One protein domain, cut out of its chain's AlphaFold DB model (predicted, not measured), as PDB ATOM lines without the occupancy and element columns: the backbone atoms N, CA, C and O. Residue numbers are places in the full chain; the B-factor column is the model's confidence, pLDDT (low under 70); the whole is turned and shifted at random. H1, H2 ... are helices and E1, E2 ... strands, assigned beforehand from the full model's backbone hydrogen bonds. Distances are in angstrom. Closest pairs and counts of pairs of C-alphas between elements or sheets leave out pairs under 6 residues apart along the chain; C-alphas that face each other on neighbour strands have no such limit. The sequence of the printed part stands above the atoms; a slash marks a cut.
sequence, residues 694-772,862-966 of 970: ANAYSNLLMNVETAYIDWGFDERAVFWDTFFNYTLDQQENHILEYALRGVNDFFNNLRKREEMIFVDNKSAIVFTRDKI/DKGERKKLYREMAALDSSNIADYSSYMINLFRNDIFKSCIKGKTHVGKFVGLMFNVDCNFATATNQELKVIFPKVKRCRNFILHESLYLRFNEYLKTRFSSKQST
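What this domain is: This is residues 694 to 772 and 862 to 966 of the 970 residues of an uncharacterized protein of Pichia kudriavzevii (UniProt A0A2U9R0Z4). A long helix, H6, runs through the middle of a helical body: H2 and H3 pack on one side of it, with H1 on H3, and H9 and H5 lie on the other side. A small antiparallel sheet, E2, E1, E3, sits where H6 begins, while H7 packs at the other end of H6 and H8 lies beyond, next to H9. The printed part has 184 residues, mostly helix, with named elements in the order H1 H2 H3 E1 E2 H4 H5 E3 H6 H7 H8 H9. It is compact, with a radius of gyration of the C-alphas of 17.0 A and spans of 55 by 40 by 29 A.

How they stand to each other: Start at H1, residues 694 to 710, which touches residues 738 to 746 of H3, residues 733 to 750, at a steep tilt of 58 degrees; their closest C-alphas, Ala 694 and Gly 742, are 4.2 A apart. Next, E1, residues 755 to 760, and E2, residues 763 to 768, form a hairpin, with N 758 and O 765 2.8 A apart. H4, residues 769 to 772, only grazes the sheet. E3, residues 881 to 883, is antiparallel to E1, with N 757 and O 882 2.8 A apart. It leads into H6, residues 884 to 901, the hub, which touches five helices. Among them is H2, residues 713 to 728, about perpendicular at 76 degrees, closest at C-alphas 717 and 899, 5.7 A. H5, residues 863 to 873, H6 and H9, residues 942 to 961, make a bundle, three helices side by side; H5 and H6 only just touch, with 3 pairs of C-alphas within 8 A, closest Tyr 870 and Lys 898 at 7.7 A. H7, residues 905 to 914, touches residues 896 to 900 of H6, closest at C-alphas 908 and 900, 5.0 A. H8, residues 926 to 936, and H9 are close but not clearly touching. Every O i to N i+4 pair is within hydrogen-bond range in H2, H5, H6 and H7, against 9 of 13 in H1, 13 of 14 in H3, 5 of 7 in H8 and 14 of 16 in H9; H4 is too short for one.

Where its parts are: Find C-alpha 694 at (95.770, 95.200, 87.474), where H1 begins its 25.0 A. H2 spans 22.2 A and H3 26.8 A. H6 runs 25.8 A from (111.892, 98.481, 72.146), and H9 runs 24.4 A to C-alpha 961 at (125.672, 116.651, 99.707).

The domain as a whole: The C-alphas farthest apart, Asp 770 and Thr 966, are 57.5 A apart. Residues 773 to 861 are not printed, a gap of 44.2 A. The link H7 to H8 is long. Confidence is under 70 for 59 residues, among them 871 to 881 and 936 to 948.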
ATOM      1  N   ALA A 694      94.406  95.230  88.010       68.75
ATOM      2  CA  ALA A 694      95.770  95.200  87.474       68.75
ATOM      3  C   ALA A 694      95.795  95.005  85.946       68.75
ATOM      4  O   ALA A 694      96.513  95.724  85.246       68.75
ATOM      5  N   ASN A 695      94.958  94.105  85.415       73.38
ATOM      6  CA  ASN A 695      94.806  93.912  83.971       73.38
ATOM      7  C   ASN A 695      94.271  95.171  83.275       73.38
ATOM      8  O   ASN A 695      94.753  95.522  82.200       73.38
ATOM      9  N   ALA A 696      93.310  95.874  83.880       71.25
ATOM     10  CA  ALA A 696      92.775  97.120  83.338       71.25
ATOM     11  C   ALA A 696      93.848  98.219  83.270       71.25
ATOM     12  O   ALA A 696      93.990  98.859  82.228       71.25
ATOM     13  N   TYR A 697      94.662  98.380  84.321       76.88
ATOM     14  CA  TYR A 697      95.801  99.304  84.317       76.88
ATOM     15  C   TYR A 697      96.857  98.919  83.276       76.88
ATOM     16  O   TYR A 697      97.311  99.777  82.522       76.88
ATOM     17  N   SER A 698      97.220  97.636  83.179       80.06
ATOM     18  CA  SER A 698      98.149  97.156  82.148       80.06
ATOM     19  C   SER A 698      97.611  97.444  80.743       80.06
ATOM     20  O   SER A 698      98.337  97.965  79.901       80.06
ATOM     21  N   ASN A 699      96.333  97.161  80.483       76.25
ATOM     22  CA  ASN A 699      95.699  97.432  79.192       76.25
ATOM     23  C   ASN A 699      95.675  98.930  78.878       76.25
ATOM     24  O   ASN A 699      95.960  99.325  77.753       76.25
ATOM     25  N   LEU A 700      95.380  99.778  79.862       78.56
ATOM     26  CA  LEU A 700      95.429 101.228  79.707       78.56
ATOM     27  C   LEU A 700      96.818 101.699  79.252       78.56
ATOM     28  O   LEU A 700      96.907 102.458  78.289       78.56
ATOM     29  N   LEU A 701      97.886 101.198  79.887       81.81
ATOM     30  CA  LEU A 701      99.275 101.508  79.527       81.81
ATOM     31  C   LEU A 701      99.649 101.001  78.128       81.81
ATOM     32  O   LEU A 701     100.262 101.742  77.364       81.81
ATOM     33  N   MET A 702      99.213  99.792  77.762       80.25
ATOM     34  CA  MET A 702      99.374  99.245  76.405       80.25
ATOM     35  C   MET A 702      98.696 100.122  75.346       80.25
ATOM     36  O   MET A 702      99.212 100.287  74.246       80.25
ATOM     37  N   ASN A 703      97.545 100.710  75.670       75.50
ATOM     38  CA  ASN A 703      96.772 101.507  74.719       75.50
ATOM     39  C   ASN A 703      97.322 102.928  74.524       75.50
ATOM     40  O   ASN A 703      97.143 103.505  73.452       75.50
ATOM     41  N   VAL A 704      97.994 103.503  75.530       78.12
ATOM     42  CA  VAL A 704      98.669 104.812  75.401       78.12
ATOM     43  C   VAL A 704     100.098 104.695  74.877       78.12
ATOM     44  O   VAL A 704     100.681 105.701  74.493       78.12
ATOM     45  N   GLU A 705     100.659 103.487  74.848       81.62
ATOM     46  CA  GLU A 705     102.064 103.176  74.577       81.62
ATOM     47  C   GLU A 705     102.649 103.906  73.356       81.62
ATOM     48  O   GLU A 705     103.678 104.571  73.463       81.62
ATOM     49  N   THR A 706     101.975 103.832  72.209       73.19
ATOM     50  CA  THR A 706     102.435 104.458  70.959       73.19
ATOM     51  C   THR A 706     102.357 105.983  71.019       73.19
ATOM     52  O   THR A 706     103.315 106.657  70.650       73.19
ATOM     53  N   ALA A 707     101.263 106.541  71.547       73.94
ATOM     54  CA  ALA A 707     101.115 107.990  71.720       73.94
ATOM     55  C   ALA A 707     102.099 108.558  72.762       73.94
ATOM     56  O   ALA A 707     102.582 109.681  72.624       73.94
ATOM     57  N   TYR A 708     102.443 107.766  73.779       79.44
ATOM     58  CA  TYR A 708     103.350 108.138  74.864       79.44
ATOM     59  C   TYR A 708     104.770 108.453  74.367       79.44
ATOM     60  O   TYR A 708     105.451 109.328  74.916       79.44
ATOM     61  N   ILE A 709     105.217 107.773  73.308       76.06
ATOM     62  CA  ILE A 709     106.518 108.017  72.670       76.06
ATOM     63  C   ILE A 709     106.559 109.408  72.026       76.06
ATOM     64  O   ILE A 709     107.572 110.102  72.128       76.06
ATOM     65  N   ASP A 710     105.452 109.834  71.417       70.31
ATOM     66  CA  ASP A 710     105.343 111.123  70.729       70.31
ATOM     67  C   ASP A 710     105.136 112.318  71.672       70.31
ATOM     68  O   ASP A 710     105.338 113.465  71.265       70.31
ATOM     69  N   TRP A 711     104.765 112.079  72.931       76.12
ATOM     70  CA  TRP A 711     104.592 113.133  73.929       76.12
ATOM     71  C   TRP A 711     105.910 113.819  74.309       76.12
ATOM     72  O   TRP A 711     106.998 113.246  74.242       76.12
ATOM     73  N   GLY A 712     105.844 115.079  74.734       71.88
ATOM     74  CA  GLY A 712     106.960 115.723  75.416       71.88
ATOM     75  C   GLY A 712     107.035 115.279  76.879       71.88
ATOM     76  O   GLY A 712     106.156 114.600  77.412       71.88
ATOM     77  N   PHE A 713     108.121 115.645  77.563       73.94
ATOM     78  CA  PHE A 713     108.267 115.298  78.980       73.94
ATOM     79  C   PHE A 713     107.196 115.963  79.860       73.94
ATOM     80  O   PHE A 713     106.789 115.376  80.859       73.94
ATOM     81  N   ASP A 714     106.745 117.174  79.527       72.06
ATOM     82  CA  ASP A 714     105.749 117.871  80.339       72.06
ATOM     83  C   ASP A 714     104.360 117.230  80.207       72.06
ATOM     84  O   ASP A 714     103.691 117.053  81.223       72.06
ATOM     85  N   GLU A 715     103.973 116.790  79.009       73.44
ATOM     86  CA  GLU A 715     102.754 116.016  78.747       73.44
ATOM     87  C   GLU A 715     102.810 114.658  79.454       73.44
ATOM     88  O   GLU A 715     101.894 114.307  80.196       73.44
ATOM     89  N   ARG A 716     103.931 113.929  79.339       81.12
ATOM     90  CA  ARG A 716     104.135 112.666  80.073       81.12
ATOM     91  C   ARG A 716     104.102 112.850  81.590       81.12
ATOM     92  O   ARG A 716     103.585 111.995  82.304       81.12
ATOM     93  N   ALA A 717     104.629 113.960  82.105       77.25
ATOM     94  CA  ALA A 717     104.575 114.264  83.532       77.25
ATOM     95  C   ALA A 717     103.145 114.564  84.007       77.25
ATOM     96  O   ALA A 717     102.791 114.168  85.116       77.25
ATOM     97  N   VAL A 718     102.326 115.242  83.192       78.50
ATOM     98  CA  VAL A 718     100.890 115.407  83.477       78.50
ATOM     99  C   VAL A 718     100.182 114.064  83.410       78.50
ATOM    100  O   VAL A 718      99.419 113.769  84.317       78.50
ATOM    101  N   PHE A 719     100.501 113.218  82.426       83.62
ATOM    102  CA  PHE A 719      99.928 111.879  82.326       83.62
ATOM    103  C   PHE A 719     100.069 111.088  83.627       83.62
ATOM    104  O   PHE A 719      99.070 110.621  84.167       83.62
ATOM    105  N   TRP A 720     101.288 110.994  84.167       84.50
ATOM    106  CA  TRP A 720     101.524 110.279  85.421       84.50
ATOM    107  C   TRP A 720     100.849 110.925  86.620       84.50
ATOM    108  O   TRP A 720     100.311 110.218  87.465       84.50
ATOM    109  N   ASP A 721     100.883 112.253  86.710       82.25
ATOM    110  CA  ASP A 721     100.245 112.974  87.807       82.25
ATOM    111  C   ASP A 721      98.731 112.736  87.806       82.25
ATOM    112  O   ASP A 721      98.179 112.314  88.814       82.25
ATOM    113  N   THR A 722      98.070 112.895  86.659       77.88
ATOM    114  CA  THR A 722      96.626 112.677  86.504       77.88
ATOM    115  C   THR A 722      96.252 111.202  86.675       77.88
ATOM    116  O   THR A 722      95.285 110.906  87.371       77.88
ATOM    117  N   PHE A 723      97.034 110.266  86.122       79.12
ATOM    118  CA  PHE A 723      96.846 108.821  86.312       79.12
ATOM    119  C   PHE A 723      96.915 108.427  87.796       79.12
ATOM    120  O   PHE A 723      96.056 107.690  88.287       79.12
ATOM    121  N   PHE A 724      97.907 108.945  88.531       77.62
ATOM    122  CA  PHE A 724      98.049 108.653  89.956       77.62
ATOM    123  C   PHE A 724      97.055 109.416  90.833       77.62
ATOM    124  O   PHE A 724      96.604 108.862  91.827       77.62
ATOM    125  N   ASN A 725      96.653 110.636  90.468       73.69
ATOM    126  CA  ASN A 725      95.565 111.353  91.144       73.69
ATOM    127  C   ASN A 725      94.262 110.558  91.050       73.69
ATOM    128  O   ASN A 725      93.637 110.271  92.066       73.69
ATOM    129  N   TYR A 726      93.921 110.114  89.840       66.69
ATOM    130  CA  TYR A 726      92.704 109.353  89.581       66.69
ATOM    131  C   TYR A 726      92.657 108.020  90.343       66.69
ATOM    132  O   TYR A 726      91.599 107.593  90.797       66.69
ATOM    133  N   THR A 727      93.811 107.374  90.528       65.12
ATOM    134  CA  THR A 727      93.926 106.140  91.322       65.12
ATOM    135  C   THR A 727      93.997 106.380  92.833       65.12
ATOM    136  O   THR A 727      93.702 105.468  93.598       65.12
ATOM    137  N   LEU A 728      94.358 107.584  93.291       60.34
ATOM    138  CA  LEU A 728      94.522 107.921  94.713       60.34
ATOM    139  C   LEU A 728      93.289 108.553  95.367       60.34
ATOM    140  O   LEU A 728      93.143 108.430  96.582       60.34
ATOM    141  N   ASP A 729      92.404 109.194  94.600       55.94
ATOM    142  CA  ASP A 729      91.168 109.802  95.122       55.94
ATOM    143  C   ASP A 729      90.174 108.769  95.698       55.94
ATOM    144  O   ASP A 729      89.232 109.134  96.396       55.94
ATOM    145  N   GLN A 730      90.408 107.469  95.488       54.66
ATOM    146  CA  GLN A 730      89.554 106.376  95.970       54.66
ATOM    147  C   GLN A 730      89.881 105.859  97.394       54.66
ATOM    148  O   GLN A 730      89.419 104.792  97.778       54.66
ATOM    149  N   GLN A 731      90.642 106.612  98.199       49.44
ATOM    150  CA  GLN A 731      90.871 106.428  99.654       49.44
ATOM    151  C   GLN A 731      91.436 105.079 100.170       49.44
ATOM    152  O   GLN A 731      91.770 104.997 101.351       49.44
ATOM    153  N   GLU A 732      91.652 104.054  99.341       56.81
ATOM    154  CA  GLU A 732      92.206 102.765  99.782       56.81
ATOM    155  C   GLU A 732      93.658 102.548  99.317       56.81
ATOM    156  O   GLU A 732      93.961 102.530  98.124       56.81
ATOM    157  N   ASN A 733      94.574 102.299 100.264       57.59
ATOM    158  CA  ASN A 733      95.988 101.982  99.984       57.59
ATOM    159  C   ASN A 733      96.171 100.786  99.026       57.59
ATOM    160  O   ASN A 733      97.167 100.722  98.304       57.59
ATOM    161  N   HIS A 734      95.201  99.870  98.974       62.00
ATOM    162  CA  HIS A 734      95.216  98.708  98.085       62.00
ATOM    163  C   HIS A 734      95.197  99.083  96.591       62.00
ATOM    164  O   HIS A 734      95.739  98.353  95.763       62.00
ATOM    165  N   ILE A 735      94.666 100.252  96.225       65.25
ATOM    166  CA  ILE A 735      94.507 100.668  94.821       65.25
ATOM    167  C   ILE A 735      95.855 100.986  94.162       65.25
ATOM    168  O   ILE A 735      96.084 100.682  92.987       65.25
ATOM    169  N   LEU A 736      96.801 101.526  94.926       67.56
ATOM    170  CA  LEU A 736      98.154 101.785  94.437       67.56
ATOM    171  C   LEU A 736      98.962 100.502  94.231       67.56
ATOM    172  O   LEU A 736      99.782 100.436  93.313       67.56
ATOM    173  N   GLU A 737      98.728  99.478  95.055       69.50
ATOM    174  CA  GLU A 737      99.314  98.151  94.850       69.50
ATOM    175  C   GLU A 737      98.808  97.540  93.533       69.50
ATOM    176  O   GLU A 737      99.578  96.902  92.809       69.50
ATOM    177  N   TYR A 738      97.546  97.797  93.164       74.31
ATOM    178  CA  TYR A 738      96.970  97.359  91.887       74.31
ATOM    179  C   TYR A 738      97.593  98.088  90.698       74.31
ATOM    180  O   TYR A 738      97.948  97.449  89.705       74.31
ATOM    181  N   ALA A 739      97.789  99.406  90.810       71.94
ATOM    182  CA  ALA A 739      98.485 100.192  89.797       71.94
ATOM    183  C   ALA A 739      99.937  99.711  89.616       71.94
ATOM    184  O   ALA A 739     100.398  99.533  88.488       71.94
ATOM    185  N   LEU A 740     100.643  99.418  90.717       77.06
ATOM    186  CA  LEU A 740     102.003  98.874  90.681       77.06
ATOM    187  C   LEU A 740     102.052  97.507  89.990       77.06
ATOM    188  O   LEU A 740     102.933  97.260  89.162       77.06
ATOM    189  N   ARG A 741     101.096  96.624  90.296       78.00
ATOM    190  CA  ARG A 741     100.973  95.322  89.633       78.00
ATOM    191  C   ARG A 741     100.699  95.474  88.136       78.00
ATOM    192  O   ARG A 741     101.390  94.840  87.347       78.00
ATOM    193  N   GLY A 742      99.791  96.369  87.746       78.44
ATOM    194  CA  GLY A 742      99.498  96.657  86.339       78.44
ATOM    195  C   GLY A 742     100.702  97.202  85.561       78.44
ATOM    196  O   GLY A 742     100.942  96.778  84.432       78.44
ATOM    197  N   VAL A 743     101.517  98.074  86.168       81.44
ATOM    198  CA  VAL A 743     102.783  98.551  85.573       81.44
ATOM    199  C   VAL A 743     103.773  97.396  85.372       81.44
ATOM    200  O   VAL A 743     104.434  97.315  84.336       81.44
ATOM    201  N   ASN A 744     103.873  96.485  86.340       80.56
ATOM    202  CA  ASN A 744     104.756  95.322  86.235       80.56
ATOM    203  C   ASN A 744     104.285  94.329  85.164       80.56
ATOM    204  O   ASN A 744     105.110  93.830  84.397       80.56
ATOM    205  N   ASP A 745     102.980  94.072  85.077       83.06
ATOM    206  CA  ASP A 745     102.391  93.211  84.049       83.06
ATOM    207  C   ASP A 745     102.604  93.808  82.648       83.06
ATOM    208  O   ASP A 745     103.038  93.099  81.736       83.06
ATOM    209  N   PHE A 746     102.442  95.127  82.501       85.38
ATOM    210  CA  PHE A 746     102.792  95.857  81.281       85.38
ATOM    211  C   PHE A 746     104.267  95.666  80.896       85.38
ATOM    212  O   PHE A 746     104.567  95.262  79.772       85.38
ATOM    213  N   PHE A 747     105.207  95.870  81.826       85.12
ATOM    214  CA  PHE A 747     106.637  95.673  81.552       85.12
ATOM    215  C   PHE A 747     106.986  94.227  81.190       85.12
ATOM    216  O   PHE A 747     107.825  93.996  80.319       85.12
ATOM    217  N   ASN A 748     106.347  93.244  81.822       82.81
ATOM    218  CA  ASN A 748     106.534  91.839  81.473       82.81
ATOM    219  C   ASN A 748     105.985  91.517  80.078       82.81
ATOM    220  O   ASN A 748     106.577  90.702  79.376       82.81
ATOM    221  N   ASN A 749     104.894  92.162  79.662       84.25
ATOM    222  CA  ASN A 749     104.363  92.031  78.308       84.25
ATOM    223  C   ASN A 749     105.284  92.679  77.267       84.25
ATOM    224  O   ASN A 749     105.541  92.058  76.239       84.25
ATOM    225  N   LEU A 750     105.852  93.856  77.553       83.06
ATOM    226  CA  LEU A 750     106.841  94.494  76.676       83.06
ATOM    227  C   LEU A 750     108.060  93.599  76.433       83.06
ATOM    228  O   LEU A 750     108.489  93.450  75.297       83.06
ATOM    229  N   ARG A 751     108.595  92.961  77.482       82.19
ATOM    230  CA  ARG A 751     109.777  92.079  77.386       82.19
ATOM    231  C   ARG A 751     109.569  90.838  76.514       82.19
ATOM    232  O   ARG A 751     110.547  90.207  76.136       82.19
ATOM    233  N   LYS A 752     108.319  90.459  76.240       82.81
ATOM    234  CA  LYS A 752     107.984  89.331  75.357       82.81
ATOM    235  C   LYS A 752     107.950  89.727  73.877       82.81
ATOM    236  O   LYS A 752     107.793  88.848  73.038       82.81
ATOM    237  N   ARG A 753     108.027  91.024  73.554       80.75
ATOM    238  CA  ARG A 753     107.964  91.528  72.178       80.75
ATOM    239  C   ARG A 753     109.361  91.598  71.577       80.75
ATOM    240  O   ARG A 753     110.245  92.230  72.142       80.75
ATOM    241  N   GLU A 754     109.535  91.001  70.403       79.50
ATOM    242  CA  GLU A 754     110.782  91.056  69.627       79.50
ATOM    243  C   GLU A 754     110.776  92.248  68.658       79.50
ATOM    244  O   GLU A 754     110.881  92.123  67.434       79.50
ATOM    245  N   GLU A 755     110.611  93.436  69.230       82.88
ATOM    246  CA  GLU A 755     110.546  94.704  68.512       82.88
ATOM    247  C   GLU A 755     111.773  95.558  68.832       82.88
ATOM    248  O   GLU A 755     112.333  95.529  69.924       82.88
ATOM    249  N   MET A 756     112.186  96.351  67.861       81.19
ATOM    250  CA  MET A 756     113.285  97.295  67.952       81.19
ATOM    251  C   MET A 756     112.740  98.682  67.621       81.19
ATOM    252  O   MET A 756     111.747  98.827  66.906       81.19
ATOM    253  N   ILE A 757     113.382  99.714  68.153       77.06
ATOM    254  CA  ILE A 757     112.991 101.101  67.930       77.06
ATOM    255  C   ILE A 757     114.176 101.913  67.447       77.06
ATOM    256  O   ILE A 757     115.259 101.858  68.028       77.06
ATOM    257  N   PHE A 758     113.954 102.681  66.387       74.88
ATOM    258  CA  PHE A 758     114.851 103.739  65.962       74.88
ATOM    259  C   PHE A 758     114.386 105.061  66.556       74.88
ATOM    260  O   PHE A 758     113.239 105.449  66.346       74.88
ATOM    261  N   VAL A 759     115.260 105.760  67.269       68.06
ATOM    262  CA  VAL A 759     114.974 107.054  67.889       68.06
ATOM    263  C   VAL A 759     115.968 108.080  67.360       68.06
ATOM    264  O   VAL A 759     117.160 108.015  67.640       68.06
ATOM    265  N   ASP A 760     115.457 109.043  66.599       65.62
ATOM    266  CA  ASP A 760     116.152 110.271  66.205       65.62
ATOM    267  C   ASP A 760     115.514 111.456  66.946       65.62
ATOM    268  O   ASP A 760     114.365 111.388  67.389       65.62
ATOM    269  N   ASN A 761     116.217 112.584  67.030       56.84
ATOM    270  CA  ASN A 761     115.799 113.829  67.684       56.84
ATOM    271  C   ASN A 761     114.403 114.343  67.255       56.84
ATOM    272  O   ASN A 761     113.883 115.277  67.867       56.84
ATOM    273  N   LYS A 762     113.805 113.793  66.187       56.28
ATOM    274  CA  LYS A 762     112.508 114.204  65.625       56.28
ATOM    275  C   LYS A 762     111.494 113.065  65.422       56.28
ATOM    276  O   LYS A 762     110.326 113.360  65.155       56.28
ATOM    277  N   SER A 763     111.889 111.796  65.533       61.50
ATOM    278  CA  SER A 763     111.027 110.659  65.177       61.50
ATOM    279  C   SER A 763     111.434 109.382  65.898       61.50
ATOM    280  O   SER A 763     112.623 109.094  66.017       61.50
ATOM    281  N   ALA A 764     110.437 108.601  66.301       69.62
ATOM    282  CA  ALA A 764     110.611 107.268  66.847       69.62
ATOM    283  C   ALA A 764     109.877 106.266  65.945       69.62
ATOM    284  O   ALA A 764     108.705 106.470  65.637       69.62
ATOM    285  N   ILE A 765     110.571 105.232  65.474       72.19
ATOM    286  CA  ILE A 765     110.052 104.257  64.506       72.19
ATOM    287  C   ILE A 765     110.218 102.868  65.105       72.19
ATOM    288  O   ILE A 765     111.340 102.465  65.394       72.19
ATOM    289  N   VAL A 766     109.115 102.143  65.277       76.00
ATOM    290  CA  VAL A 766     109.106 100.770  65.801       76.00
ATOM    291  C   VAL A 766     109.096  99.780  64.635       76.00
ATOM    292  O   VAL A 766     108.347  99.951  63.672       76.00
ATOM    293  N   PHE A 767     109.922  98.742  64.704       76.19
ATOM    294  CA  PHE A 767     110.009  97.680  63.701       76.19
ATOM    295  C   PHE A 767     110.281  96.329  64.358       76.19
ATOM    296  O   PHE A 767     110.879  96.246  65.423       76.19
ATOM    297  N   THR A 768     109.852  95.246  63.715       77.50
ATOM    298  CA  THR A 768     110.135  93.890  64.195       77.50
ATOM    299  C   THR A 768     111.577  93.498  63.889       77.50
ATOM    300  O   THR A 768     112.150  93.922  62.881       77.50
ATOM    301  N   ARG A 769     112.168  92.665  64.748       70.62
ATOM    302  CA  ARG A 769     113.559  92.214  64.601       70.62
ATOM    303  C   ARG A 769     113.811  91.501  63.266       70.62
ATOM    304  O   ARG A 769     114.818  91.772  62.614       70.62
ATOM    305  N   ASP A 770     112.847  90.701  62.815       67.38
ATOM    306  CA  ASP A 770     112.906  89.970  61.540       67.38
ATOM    307  C   ASP A 770     112.975  90.892  60.319       67.38
ATOM    308  O   ASP A 770     113.693  90.605  59.364       67.38
ATOM    309  N   LYS A 771     112.280  92.039  60.360       65.06
ATOM    310  CA  LYS A 771     112.313  93.012  59.259       65.06
ATOM    311  C   LYS A 771     113.706  93.611  59.085       65.06
ATOM    312  O   LYS A 771     114.151  93.763  57.956       65.06
ATOM    313  N   ILE A 772     114.423  93.899  60.173       61.91
ATOM    314  CA  ILE A 772     115.818  94.372  60.096       61.91
ATOM    315  C   ILE A 772     116.720  93.272  59.542       61.91
ATOM    316  O   ILE A 772     117.551  93.548  58.687       61.91
ATOM    317  N   ASP A 862     118.106 122.733  93.726       65.25
ATOM    318  CA  ASP A 862     118.094 123.925  92.893       65.25
ATOM    319  C   ASP A 862     117.937 123.566  91.397       65.25
ATOM    320  O   ASP A 862     117.887 122.401  90.977       65.25
ATOM    321  N   LYS A 863     117.764 124.582  90.546       66.88
ATOM    322  CA  LYS A 863     117.571 124.369  89.104       66.88
ATOM    323  C   LYS A 863     118.812 123.749  88.437       66.88
ATOM    324  O   LYS A 863     118.662 122.999  87.470       66.88
ATOM    325  N   GLY A 864     120.014 124.063  88.922       66.56
ATOM    326  CA  GLY A 864     121.286 123.561  88.401       66.56
ATOM    327  C   GLY A 864     121.527 122.096  88.764       66.56
ATOM    328  O   GLY A 864     121.845 121.295  87.889       66.56
ATOM    329  N   GLU A 865     121.275 121.726  90.015       70.12
ATOM    330  CA  GLU A 865     121.337 120.363  90.543       70.12
ATOM    331  C   GLU A 865     120.347 119.446  89.828       70.12
ATOM    332  O   GLU A 865     120.723 118.367  89.377       70.12
ATOM    333  N   ARG A 866     119.102 119.904  89.625       69.62
ATOM    334  CA  ARG A 866     118.113 119.173  88.816       69.62
ATOM    335  C   ARG A 866     118.599 118.957  87.388       69.62
ATOM    336  O   ARG A 866     118.474 117.857  86.860       69.62
ATOM    337  N   LYS A 867     119.184 119.985  86.765       70.94
ATOM    338  CA  LYS A 867     119.728 119.891  85.403       70.94
ATOM    339  C   LYS A 867     120.909 118.919  85.325       70.94
ATOM    340  O   LYS A 867     121.007 118.195  84.339       70.94
ATOM    341  N   LYS A 868     121.780 118.895  86.337       71.00
ATOM    342  CA  LYS A 868     122.908 117.959  86.442       71.00
ATOM    343  C   LYS A 868     122.412 116.517  86.562       71.00
ATOM    344  O   LYS A 868     122.731 115.712  85.697       71.00
ATOM    345  N   LEU A 869     121.521 116.258  87.518       69.88
ATOM    346  CA  LEU A 869     120.858 114.966  87.690       69.88
ATOM    347  C   LEU A 869     120.177 114.508  86.394       69.88
ATOM    348  O   LEU A 869     120.356 113.374  85.966       69.88
ATOM    349  N   TYR A 870     119.413 115.377  85.723       71.94
ATOM    350  CA  TYR A 870     118.744 115.013  84.467       71.94
ATOM    351  C   TYR A 870     119.721 114.703  83.327       71.94
ATOM    352  O   TYR A 870     119.394 113.872  82.485       71.94
ATOM    353  N   ARG A 871     120.896 115.349  83.286       67.31
ATOM    354  CA  ARG A 871     121.953 115.057  82.304       67.31
ATOM    355  C   ARG A 871     122.632 113.722  82.588       67.31
ATOM    356  O   ARG A 871     122.789 112.936  81.666       67.31
ATOM    357  N   GLU A 872     122.969 113.454  83.845       65.00
ATOM    358  CA  GLU A 872     123.557 112.177  84.280       65.00
ATOM    359  C   GLU A 872     122.598 111.002  84.015       65.00
ATOM    360  O   GLU A 872     123.026 109.917  83.639       65.00
ATOM    361  N   MET A 873     121.283 111.236  84.095       61.44
ATOM    362  CA  MET A 873     120.256 110.252  83.730       61.44
ATOM    363  C   MET A 873     120.039 110.062  82.222       61.44
ATOM    364  O   MET A 873     119.492 109.033  81.823       61.44
ATOM    365  N   ALA A 874     120.380 111.057  81.398       56.19
ATOM    366  CA  ALA A 874     120.174 111.024  79.949       56.19
ATOM    367  C   ALA A 874     121.267 110.237  79.204       56.19
ATOM    368  O   ALA A 874     121.127 110.012  78.008       56.19
ATOM    369  N   ALA A 875     122.320 109.800  79.900       48.41
ATOM    370  CA  ALA A 875     123.408 108.983  79.362       48.41
ATOM    371  C   ALA A 875     123.006 107.502  79.175       48.41
ATOM    372  O   ALA A 875     123.682 106.603  79.665       48.41
ATOM    373  N   LEU A 876     121.873 107.249  78.513       44.53
ATOM    374  CA  LEU A 876     121.541 105.930  77.970       44.53
ATOM    375  C   LEU A 876     122.035 105.869  76.521       44.53
ATOM    376  O   LEU A 876     121.940 106.864  75.806       44.53
ATOM    377  N   ASP A 877     122.602 104.720  76.162       42.81
ATOM    378  CA  ASP A 877     123.449 104.464  74.996       42.81
ATOM    379  C   ASP A 877     123.072 105.204  73.707       42.81
ATOM    380  O   ASP A 877     121.927 105.238  73.264       42.81
ATOM    381  N   SER A 878     124.104 105.760  73.077       40.84
ATOM    382  CA  SER A 878     124.081 106.575  71.862       40.84
ATOM    383  C   SER A 878     123.776 105.794  70.575       40.84
ATOM    384  O   SER A 878     124.163 106.235  69.491       40.84
ATOM    385  N   SER A 879     123.141 104.622  70.656       50.56
ATOM    386  CA  SER A 879     122.696 103.906  69.465       50.56
ATOM    387  C   SER A 879     121.319 104.420  69.051       50.56
ATOM    388  O   SER A 879     120.354 104.335  69.804       50.56
ATOM    389  N   ASN A 880     121.201 104.915  67.815       66.25
ATOM    390  CA  ASN A 880     119.908 105.339  67.271       66.25
ATOM    391  C   ASN A 880     118.899 104.181  67.192       66.25
ATOM    392  O   ASN A 880     117.722 104.444  67.013       66.25
ATOM    393  N   ILE A 881     119.343 102.922  67.303       69.62
ATOM    394  CA  ILE A 881     118.501 101.724  67.350       69.62
ATOM    395  C   ILE A 881     118.672 101.052  68.715       69.62
ATOM    396  O   ILE A 881     119.802 100.813  69.146       69.62
ATOM    397  N   ALA A 882     117.563 100.724  69.372       75.62
ATOM    398  CA  ALA A 882     117.532 100.035  70.657       75.62
ATOM    399  C   ALA A 882     116.440  98.958  70.685       75.62
ATOM    400  O   ALA A 882     115.492  98.998  69.900       75.62
ATOM    401  N   ASP A 883     116.554  98.016  71.621       80.06
ATOM    402  CA  ASP A 883     115.452  97.113  71.953       80.06
ATOM    403  C   ASP A 883     114.254  97.925  72.466       80.06
ATOM    404  O   ASP A 883     114.386  98.763  73.369       80.06
ATOM    405  N   TYR A 884     113.082  97.686  71.880       82.88
ATOM    406  CA  TYR A 884     111.892  98.481  72.146       82.88
ATOM    407  C   TYR A 884     111.442  98.364  73.604       82.88
ATOM    408  O   TYR A 884     111.139  99.371  74.257       82.88
ATOM    409  N   SER A 885     111.479  97.142  74.146       82.56
ATOM    410  CA  SER A 885     111.080  96.872  75.527       82.56
ATOM    411  C   SER A 885     111.971  97.630  76.517       82.56
ATOM    412  O   SER A 885     111.486  98.313  77.426       82.56
ATOM    413  N   SER A 886     113.283  97.592  76.283       79.31
ATOM    414  CA  SER A 886     114.289  98.273  77.092       79.31
ATOM    415  C   SER A 886     114.155  99.795  77.012       79.31
ATOM    416  O   SER A 886     114.234 100.475  78.042       79.31
ATOM    417  N   TYR A 887     113.899 100.340  75.819       82.31
ATOM    418  CA  TYR A 887     113.668 101.771  75.617       82.31
ATOM    419  C   TYR A 887     112.437 102.263  76.390       82.31
ATOM    420  O   TYR A 887     112.545 103.191  77.198       82.31
ATOM    421  N   MET A 888     111.284 101.609  76.212       82.25
ATOM    422  CA  MET A 888     110.028 102.016  76.847       82.25
ATOM    423  C   MET A 888     110.088 101.920  78.370       82.25
ATOM    424  O   MET A 888     109.736 102.874  79.067       82.25
ATOM    425  N   ILE A 889     110.619 100.820  78.911       80.69
ATOM    426  CA  ILE A 889     110.788 100.657  80.363       80.69
ATOM    427  C   ILE A 889     111.681 101.770  80.934       80.69
ATOM    428  O   ILE A 889     111.381 102.336  81.991       80.69
ATOM    429  N   ASN A 890     112.768 102.123  80.242       78.06
ATOM    430  CA  ASN A 890     113.664 103.191  80.677       78.06
ATOM    431  C   ASN A 890     113.025 104.580  80.591       78.06
ATOM    432  O   ASN A 890     113.241 105.387  81.502       78.06
ATOM    433  N   LEU A 891     112.239 104.849  79.544       80.69
ATOM    434  CA  LEU A 891     111.493 106.095  79.372       80.69
ATOM    435  C   LEU A 891     110.479 106.288  80.511       80.69
ATOM    436  O   LEU A 891     110.528 107.298  81.211       80.69
ATOM    437  N   PHE A 892     109.658 105.273  80.789       82.69
ATOM    438  CA  PHE A 892     108.677 105.280  81.880       82.69
ATOM    439  C   PHE A 892     109.338 105.520  83.246       82.69
ATOM    440  O   PHE A 892     108.939 106.409  84.000       82.69
ATOM    441  N   ARG A 893     110.408 104.774  83.557       79.25
ATOM    442  CA  ARG A 893     111.167 104.941  84.810       79.25
ATOM    443  C   ARG A 893     111.771 106.341  84.935       79.25
ATOM    444  O   ARG A 893     111.762 106.917  86.023       79.25
ATOM    445  N   ASN A 894     112.307 106.883  83.839       78.94
ATOM    446  CA  ASN A 894     112.837 108.244  83.796       78.94
ATOM    447  C   ASN A 894     111.751 109.272  84.113       78.94
ATOM    448  O   ASN A 894     111.982 110.169  84.923       78.94
ATOM    449  N   ASP A 895     110.574 109.138  83.515       82.81
ATOM    450  CA  ASP A 895     109.510 110.124  83.667       82.81
ATOM    451  C   ASP A 895     108.883 110.103  85.065       82.81
ATOM    452  O   ASP A 895     108.692 111.172  85.652       82.81
ATOM    453  N   ILE A 896     108.665 108.917  85.647       83.44
ATOM    454  CA  ILE A 896     108.213 108.758  87.043       83.44
ATOM    455  C   ILE A 896     109.206 109.432  87.998       83.44
ATOM    456  O   ILE A 896     108.829 110.230  88.860       83.44
ATOM    457  N   PHE A 897     110.501 109.170  87.815       79.69
ATOM    458  CA  PHE A 897     111.532 109.728  88.681       79.69
ATOM    459  C   PHE A 897     111.664 111.250  88.542       79.69
ATOM    460  O   PHE A 897     111.678 111.971  89.542       79.69
ATOM    461  N   LYS A 898     111.698 111.769  87.309       81.31
ATOM    462  CA  LYS A 898     111.754 113.215  87.065       81.31
ATOM    463  C   LYS A 898     110.507 113.930  87.601       81.31
ATOM    464  O   LYS A 898     110.641 115.041  88.116       81.31
ATOM    465  N   SER A 899     109.328 113.308  87.512       82.56
ATOM    466  CA  SER A 899     108.066 113.844  88.048       82.56
ATOM    467  C   SER A 899     108.063 113.883  89.579       82.56
ATOM    468  O   SER A 899     107.676 114.896  90.163       82.56
ATOM    469  N   CYS A 900     108.603 112.849  90.235       81.06
ATOM    470  CA  CYS A 900     108.841 112.844  91.680       81.06
ATOM    471  C   CYS A 900     109.777 113.997  92.106       81.06
ATOM    472  O   CYS A 900     109.440 114.768  93.002       81.06
ATOM    473  N   ILE A 901     110.895 114.213  91.393       77.00
ATOM    474  CA  ILE A 901     111.822 115.342  91.644       77.00
ATOM    475  C   ILE A 901     111.154 116.707  91.417       77.00
ATOM    476  O   ILE A 901     111.476 117.678  92.104       77.00
ATOM    477  N   LYS A 902     110.233 116.803  90.451       76.50
ATOM    478  CA  LYS A 902     109.430 118.010  90.197       76.50
ATOM    479  C   LYS A 902     108.405 118.298  91.305       76.50
ATOM    480  O   LYS A 902     107.777 119.349  91.247       76.50
ATOM    481  N   GLY A 903     108.254 117.422  92.302       73.56
ATOM    482  CA  GLY A 903     107.358 117.627  93.440       73.56
ATOM    483  C   GLY A 903     105.936 117.109  93.223       73.56
ATOM    484  O   GLY A 903     105.036 117.508  93.955       73.56
ATOM    485  N   LYS A 904     105.705 116.227  92.239       83.19
ATOM    486  CA  LYS A 904     104.389 115.606  92.030       83.19
ATOM    487  C   LYS A 904     104.065 114.652  93.181       83.19
ATOM    488  O   LYS A 904     104.642 113.569  93.284       83.19
ATOM    489  N   THR A 905     103.174 115.081  94.071       78.31
ATOM    490  CA  THR A 905     102.876 114.441  95.363       78.31
ATOM    491  C   THR A 905     102.402 112.999  95.213       78.31
ATOM    492  O   THR A 905     102.853 112.131  95.957       78.31
ATOM    493  N   HIS A 906     101.523 112.732  94.252       78.94
ATOM    494  CA  HIS A 906     100.921 111.420  94.010       78.94
ATOM    495  C   HIS A 906     101.913 110.441  93.370       78.94
ATOM    496  O   HIS A 906     102.039 109.300  93.816       78.94
ATOM    497  N   VAL A 907     102.740 110.932  92.442       81.56
ATOM    498  CA  VAL A 907     103.894 110.185  91.918       81.56
ATOM    499  C   VAL A 907     104.876 109.840  93.047       81.56
ATOM    500  O   VAL A 907     105.387 108.726  93.116       81.56
ATOM    501  N   GLY A 908     105.123 110.770  93.976       81.69
ATOM    502  CA  GLY A 908     106.005 110.551  95.125       81.69
ATOM    503  C   GLY A 908     105.512 109.472  96.095       81.69
ATOM    504  O   GLY A 908     106.333 108.696  96.590       81.69
ATOM    505  N   LYS A 909     104.193 109.379  96.326       80.06
ATOM    506  CA  LYS A 909     103.566 108.277  97.083       80.06
ATOM    507  C   LYS A 909     103.720 106.938  96.363       80.06
ATOM    508  O   LYS A 909     104.114 105.955  96.983       80.06
ATOM    509  N   PHE A 910     103.480 106.909  95.049       80.31
ATOM    510  CA  PHE A 910     103.648 105.699  94.240       80.31
ATOM    511  C   PHE A 910     105.086 105.162  94.294       80.31
ATOM    512  O   PHE A 910     105.294 103.969  94.503       80.31
ATOM    513  N   VAL A 911     106.093 106.039  94.199       80.94
ATOM    514  CA  VAL A 911     107.506 105.644  94.364       80.94
ATOM    515  C   VAL A 911     107.775 105.082  95.769       80.94
ATOM    516  O   VAL A 911     108.558 104.144  95.906       80.94
ATOM    517  N   GLY A 912     107.105 105.605  96.805       79.38
ATOM    518  CA  GLY A 912     107.096 105.039  98.162       79.38
ATOM    519  C   GLY A 912     106.744 103.557  98.159       79.38
ATOM    520  O   GLY A 912     107.507 102.706  98.621       79.38
ATOM    521  N   LEU A 913     105.625 103.246  97.518       76.75
ATOM    522  CA  LEU A 913     105.080 101.896  97.431       76.75
ATOM    523  C   LEU A 913     105.913 100.959  96.563       76.75
ATOM    524  O   LEU A 913     106.103  99.806  96.942       76.75
ATOM    525  N   MET A 914     106.495 101.447  95.461       75.88
ATOM    526  CA  MET A 914     107.456 100.664  94.666       75.88
ATOM    527  C   MET A 914     108.597 100.107  95.529       75.88
ATOM    528  O   MET A 914     109.067  98.990  95.311       75.88
ATOM    529  N   PHE A 915     109.033 100.884  96.523       76.44
ATOM    530  CA  PHE A 915     110.081 100.501  97.464       76.44
ATOM    531  C   PHE A 915     109.561  99.868  98.759       76.44
ATOM    532  O   PHE A 915     110.369  99.529  99.624       76.44
ATOM    533  N   ASN A 916     108.248  99.645  98.867       74.06
ATOM    534  CA  ASN A 916     107.567  99.135 100.054       74.06
ATOM    535  C   ASN A 916     107.870  99.966 101.313       74.06
ATOM    536  O   ASN A 916     108.246  99.438 102.363       74.06
ATOM    537  N   VAL A 917     107.792 101.292 101.180       76.88
ATOM    538  CA  VAL A 917     108.002 102.238 102.277       76.88
ATOM    539  C   VAL A 917     106.864 103.246 102.329       76.88
ATOM    540  O   VAL A 917     106.473 103.819 101.313       76.88
ATOM    541  N   ASP A 918     106.364 103.492 103.535       79.25
ATOM    542  CA  ASP A 918     105.358 104.519 103.790       79.25
ATOM    543  C   ASP A 918     106.023 105.905 103.778       79.25
ATOM    544  O   ASP A 918     106.460 106.437 104.798       79.25
ATOM    545  N   CYS A 919     106.266 106.417 102.571       82.06
ATOM    546  CA  CYS A 919     106.979 107.666 102.332       82.06
ATOM    547  C   CYS A 919     106.493 108.329 101.048       82.06
ATOM    548  O   CYS A 919     106.595 107.750  99.966       82.06
ATOM    549  N   ASN A 920     106.091 109.597 101.128       85.12
ATOM    550  CA  ASN A 920     105.914 110.410  99.932       85.12
ATOM    551  C   ASN A 920     107.240 111.061  99.533       85.12
ATOM    552  O   ASN A 920     107.586 112.140 100.003       85.12
ATOM    553  N   PHE A 921     107.973 110.441  98.617       79.81
ATOM    554  CA  PHE A 921     109.292 110.923  98.207       79.81
ATOM    555  C   PHE A 921     109.322 112.336  97.595       79.81
ATOM    556  O   PHE A 921     110.371 112.983  97.633       79.81
ATOM    557  N   ALA A 922     108.197 112.828  97.067       79.62
ATOM    558  CA  ALA A 922     108.105 114.171  96.496       79.62
ATOM    559  C   ALA A 922     108.073 115.273  97.571       79.62
ATOM    560  O   ALA A 922     108.537 116.386  97.325       79.62
ATOM    561  N   THR A 923     107.547 114.969  98.763       80.19
ATOM    562  CA  THR A 923     107.364 115.929  99.870       80.19
ATOM    563  C   THR A 923     108.152 115.578 101.129       80.19
ATOM    564  O   THR A 923     108.298 116.430 102.003       80.19
ATOM    565  N   ALA A 924     108.718 114.370 101.197       76.94
ATOM    566  CA  ALA A 924     109.466 113.883 102.343       76.94
ATOM    567  C   ALA A 924     110.645 114.795 102.695       76.94
ATOM    568  O   ALA A 924     111.415 115.274 101.845       76.94
ATOM    569  N   THR A 925     110.801 114.999 103.993       78.00
ATOM    570  CA  THR A 925     111.896 115.721 104.619       78.00
ATOM    571  C   THR A 925     113.194 114.918 104.543       78.00
ATOM    572  O   THR A 925     113.217 113.690 104.469       78.00
ATOM    573  N   ASN A 926     114.338 115.604 104.638       72.56
ATOM    574  CA  ASN A 926     115.638 114.922 104.674       72.56
ATOM    575  C   ASN A 926     115.777 113.964 105.876       72.56
ATOM    576  O   ASN A 926     116.612 113.065 105.821       72.56
ATOM    577  N   GLN A 927     115.029 114.180 106.964       75.38
ATOM    578  CA  GLN A 927     115.042 113.299 108.135       75.38
ATOM    579  C   GLN A 927     114.299 111.995 107.837       75.38
ATOM    580  O   GLN A 927     114.886 110.928 108.001       75.38
ATOM    581  N   GLU A 928     113.083 112.078 107.296       78.88
ATOM    582  CA  GLU A 928     112.310 110.908 106.849       78.88
ATOM    583  C   GLU A 928     113.101 110.086 105.824       78.88
ATOM    584  O   GLU A 928     113.271 108.877 105.981       78.88
ATOM    585  N   LEU A 929     113.709 110.752 104.836       76.62
ATOM    586  CA  LEU A 929     114.518 110.083 103.816       76.62
ATOM    587  C   LEU A 929     115.733 109.356 104.403       76.62
ATOM    588  O   LEU A 929     116.048 108.256 103.955       76.62
ATOM    589  N   LYS A 930     116.409 109.920 105.413       77.06
ATOM    590  CA  LYS A 930     117.544 109.254 106.082       77.06
ATOM    591  C   LYS A 930     117.122 107.991 106.832       77.06
ATOM    592  O   LYS A 930     117.877 107.023 106.836       77.06
ATOM    593  N   VAL A 931     115.938 107.994 107.448       80.44
ATOM    594  CA  VAL A 931     115.391 106.837 108.180       80.44
ATOM    595  C   VAL A 931     114.926 105.741 107.218       80.44
ATOM    596  O   VAL A 931     115.080 104.550 107.493       80.44
ATOM    597  N   ILE A 932     114.371 106.137 106.074       76.06
ATOM    598  CA  ILE A 932     113.738 105.230 105.113       76.06
ATOM    599  C   ILE A 932     114.760 104.624 104.145       76.06
ATOM    600  O   ILE A 932     114.654 103.450 103.792       76.06
ATOM    601  N   PHE A 933     115.802 105.366 103.765       73.50
ATOM    602  CA  PHE A 933     116.786 104.932 102.770       73.50
ATOM    603  C   PHE A 933     117.474 103.577 103.065       73.50
ATOM    604  O   PHE A 933     117.604 102.766 102.143       73.50
ATOM    605  N   PRO A 934     117.855 103.239 104.315       71.94
ATOM    606  CA  PRO A 934     118.370 101.908 104.643       71.94
ATOM    607  C   PRO A 934     117.339 100.781 104.477       71.94
ATOM    608  O   PRO A 934     117.725  99.647 104.196       71.94
ATOM    609  N   LYS A 935     116.038 101.074 104.638       71.44
ATOM    610  CA  LYS A 935     114.944 100.102 104.463       71.44
ATOM    611  C   LYS A 935     114.708  99.795 102.984       71.44
ATOM    612  O   LYS A 935     114.532  98.634 102.627       71.44
ATOM    613  N   VAL A 936     114.830 100.807 102.121       68.00
ATOM    614  CA  VAL A 936     114.725 100.665 100.656       68.00
ATOM    615  C   VAL A 936     115.760  99.674 100.101       68.00
ATOM    616  O   VAL A 936     115.423  98.839  99.267       68.00
ATOM    617  N   LYS A 937     116.999  99.690 100.621       64.12
ATOM    618  CA  LYS A 937     118.073  98.743 100.248       64.12
ATOM    619  C   LYS A 937     117.741  97.266 100.499       64.12
ATOM    620  O   LYS A 937     118.408  96.404  99.940       64.12
ATOM    621  N   ARG A 938     116.771  96.969 101.371       60.31
ATOM    622  CA  ARG A 938     116.414  95.604 101.799       60.31
ATOM    623  C   ARG A 938     115.142  95.068 101.132       60.31
ATOM    624  O   ARG A 938     114.741  93.943 101.420       60.31
ATOM    625  N   CYS A 939     114.483  95.855 100.281       62.03
ATOM    626  CA  CYS A 939     113.215  95.468  99.669       62.03
ATOM    627  C   CYS A 939     113.419  94.371  98.604       62.03
ATOM    628  O   CYS A 939     114.250  94.520  97.719       62.03
ATOM    629  N   ARG A 940     112.663  93.263  98.644       53.66
ATOM    630  CA  ARG A 940     112.808  92.144  97.679       53.66
ATOM    631  C   ARG A 940     112.377  92.497  96.245       53.66
ATOM    632  O   ARG A 940     112.879  91.892  95.305       53.66
ATOM    633  N   ASN A 941     111.538  93.525  96.064       52.97
ATOM    634  CA  ASN A 941     111.149  94.057  94.744       52.97
ATOM    635  C   ASN A 941     112.279  94.833  94.035       52.97
ATOM    636  O   ASN A 941     112.116  95.281  92.900       52.97
ATOM    637  N   PHE A 942     113.436  94.968  94.686       47.78
ATOM    638  CA  PHE A 942     114.629  95.648  94.189       47.78
ATOM    639  C   PHE A 942     115.080  95.173  92.801       47.78
ATOM    640  O   PHE A 942     115.445  96.004  91.975       47.78
ATOM    641  N   ILE A 943     114.966  93.875  92.500       45.56
ATOM    642  CA  ILE A 943     115.407  93.292  91.219       45.56
ATOM    643  C   ILE A 943     114.600  93.849  90.030       45.56
ATOM    644  O   ILE A 943     115.141  94.067  88.948       45.56
ATOM    645  N   LEU A 944     113.310  94.153  90.212       54.12
ATOM    646  CA  LEU A 944     112.476  94.708  89.138       54.12
ATOM    647  C   LEU A 944     112.706  96.210  88.915       54.12
ATOM    648  O   LEU A 944     112.381  96.710  87.836       54.12
ATOM    649  N   HIS A 945     113.290  96.934  89.877       63.75
ATOM    650  CA  HIS A 945     113.399  98.401  89.866       63.75
ATOM    651  C   HIS A 945     114.822  98.929  90.130       63.75
ATOM    652  O   HIS A 945     114.994 100.107  90.446       63.75
ATOM    653  N   GLU A 946     115.844  98.090  89.958       66.62
ATOM    654  CA  GLU A 946     117.247  98.384  90.278       66.62
ATOM    655  C   GLU A 946     117.757  99.690  89.640       66.62
ATOM    656  O   GLU A 946     118.369 100.519  90.315       66.62
ATOM    657  N   SER A 947     117.419  99.957  88.373       66.38
ATOM    658  CA  SER A 947     117.833 101.199  87.704       66.38
ATOM    659  C   SER A 947     117.151 102.455  88.263       66.38
ATOM    660  O   SER A 947     117.774 103.516  88.333       66.38
ATOM    661  N   LEU A 948     115.893 102.347  88.712       67.56
ATOM    662  CA  LEU A 948     115.193 103.441  89.389       67.56
ATOM    663  C   LEU A 948     115.844 103.713  90.749       67.56
ATOM    664  O   LEU A 948     116.076 104.869  91.089       67.56
ATOM    665  N   TYR A 949     116.199 102.659  91.490       71.94
ATOM    666  CA  TYR A 949     116.901 102.762  92.769       71.94
ATOM    667  C   TYR A 949     118.275 103.429  92.635       71.94
ATOM    668  O   TYR A 949     118.593 104.313  93.427       71.94
ATOM    669  N   LEU A 950     119.085 103.049  91.638       71.75
ATOM    670  CA  LEU A 950     120.398 103.662  91.403       71.75
ATOM    671  C   LEU A 950     120.270 105.170  91.158       71.75
ATOM    672  O   LEU A 950     120.964 105.962  91.797       71.75
ATOM    673  N   ARG A 951     119.307 105.578  90.323       73.50
ATOM    674  CA  ARG A 951     118.981 106.994  90.087       73.50
ATOM    675  C   ARG A 951     118.475 107.683  91.355       73.50
ATOM    676  O   ARG A 951     118.859 108.814  91.647       73.50
ATOM    677  N   PHE A 952     117.661 106.994  92.149       73.00
ATOM    678  CA  PHE A 952     117.161 107.504  93.425       73.00
ATOM    679  C   PHE A 952     118.285 107.708  94.450       73.00
ATOM    680  O   PHE A 952     118.304 108.702  95.172       73.00
ATOM    681  N   ASN A 953     119.258 106.799  94.487       73.31
ATOM    682  CA  ASN A 953     120.453 106.885  95.317       73.31
ATOM    683  C   ASN A 953     121.332 108.079  94.908       73.31
ATOM    684  O   ASN A 953     121.749 108.840  95.773       73.31
ATOM    685  N   GLU A 954     121.551 108.298  93.610       72.62
ATOM    686  CA  GLU A 954     122.227 109.495  93.074       72.62
ATOM    687  C   GLU A 954     121.524 110.793  93.506       72.62
ATOM    688  O   GLU A 954     122.157 111.727  94.009       72.62
ATOM    689  N   TYR A 955     120.194 110.836  93.400       74.94
ATOM    690  CA  TYR A 955     119.390 111.964  93.871       74.94
ATOM    691  C   TYR A 955     119.523 112.192  95.374       74.94
ATOM    692  O   TYR A 955     119.748 113.325  95.799       74.94
ATOM    693  N   LEU A 956     119.431 111.138  96.186       72.38
ATOM    694  CA  LEU A 956     119.572 111.245  97.636       72.38
ATOM    695  C   LEU A 956     120.988 111.670  98.034       72.38
ATOM    696  O   LEU A 956     121.130 112.562  98.867       72.38
ATOM    697  N   LYS A 957     122.032 111.123  97.396       71.69
ATOM    698  CA  LYS A 957     123.422 111.576  97.569       71.69
ATOM    699  C   LYS A 957     123.552 113.067  97.273       71.69
ATOM    700  O   LYS A 957     124.093 113.786  98.104       71.69
ATOM    701  N   THR A 958     123.000 113.533  96.152       71.19
ATOM    702  CA  THR A 958     123.023 114.950  95.744       71.19
ATOM    703  C   THR A 958     122.251 115.839  96.727       71.19
ATOM    704  O   THR A 958     122.742 116.876  97.159       71.19
ATOM    705  N   ARG A 959     121.063 115.405  97.162       69.38
ATOM    706  CA  ARG A 959     120.209 116.125  98.124       69.38
ATOM    707  C   ARG A 959     120.804 116.170  99.538       69.38
ATOM    708  O   ARG A 959     120.483 117.074 100.314       69.38
ATOM    709  N   PHE A 960     121.643 115.198  99.900       69.00
ATOM    710  CA  PHE A 960     122.384 115.192 101.162       69.00
ATOM    711  C   PHE A 960     123.718 115.950 101.073       69.00
ATOM    712  O   PHE A 960     124.105 116.563 102.068       69.00
ATOM    713  N   SER A 961     124.392 115.958  99.916       63.03
ATOM    714  CA  SER A 961     125.672 116.651  99.707       63.03
ATOM    715  C   SER A 961     125.523 118.158  99.476       63.03
ATOM    716  O   SER A 961     126.389 118.919  99.906       63.03
ATOM    717  N   SER A 962     124.402 118.621  98.909       53.75
ATOM    718  CA  SER A 962     124.138 120.048  98.645       53.75
ATOM    719  C   SER A 962     124.088 120.941  99.891       53.75
ATOM    720  O   SER A 962     124.198 122.161  99.799       53.75
ATOM    721  N   LYS A 963     123.991 120.353 101.091       49.25
ATOM    722  CA  LYS A 963     124.058 121.077 102.372       49.25
ATOM    723  C   LYS A 963     125.459 121.186 102.981       49.25
ATOM    724  O   LYS A 963     125.587 121.802 104.034       49.25
ATOM    725  N   GLN A 964     126.502 120.632 102.357       41.91
ATOM    726  CA  GLN A 964     127.883 120.764 102.849       41.91
ATOM    727  C   GLN A 964     128.679 121.925 102.221       41.91
ATOM    728  O   GLN A 964     129.828 122.128 102.603       41.91
ATOM    729  N   SER A 965     128.097 122.737 101.326       35.59
ATOM    730  CA  SER A 965     128.823 123.825 100.638       35.59
ATOM    731  C   SER A 965     128.662 125.237 101.226       35.59
ATOM    732  O   SER A 965     129.195 126.186 100.661       35.59
ATOM    733  N   THR A 966     128.030 125.420 102.391       39.06
ATOM    734  CA  THR A 966     128.037 126.717 103.109       39.06
ATOM    735  C   THR A 966     128.749 126.620 104.454       39.06
ATOM    736  O   THR A 966     128.143 126.738 105.511       39.06
TER     737      THR A 966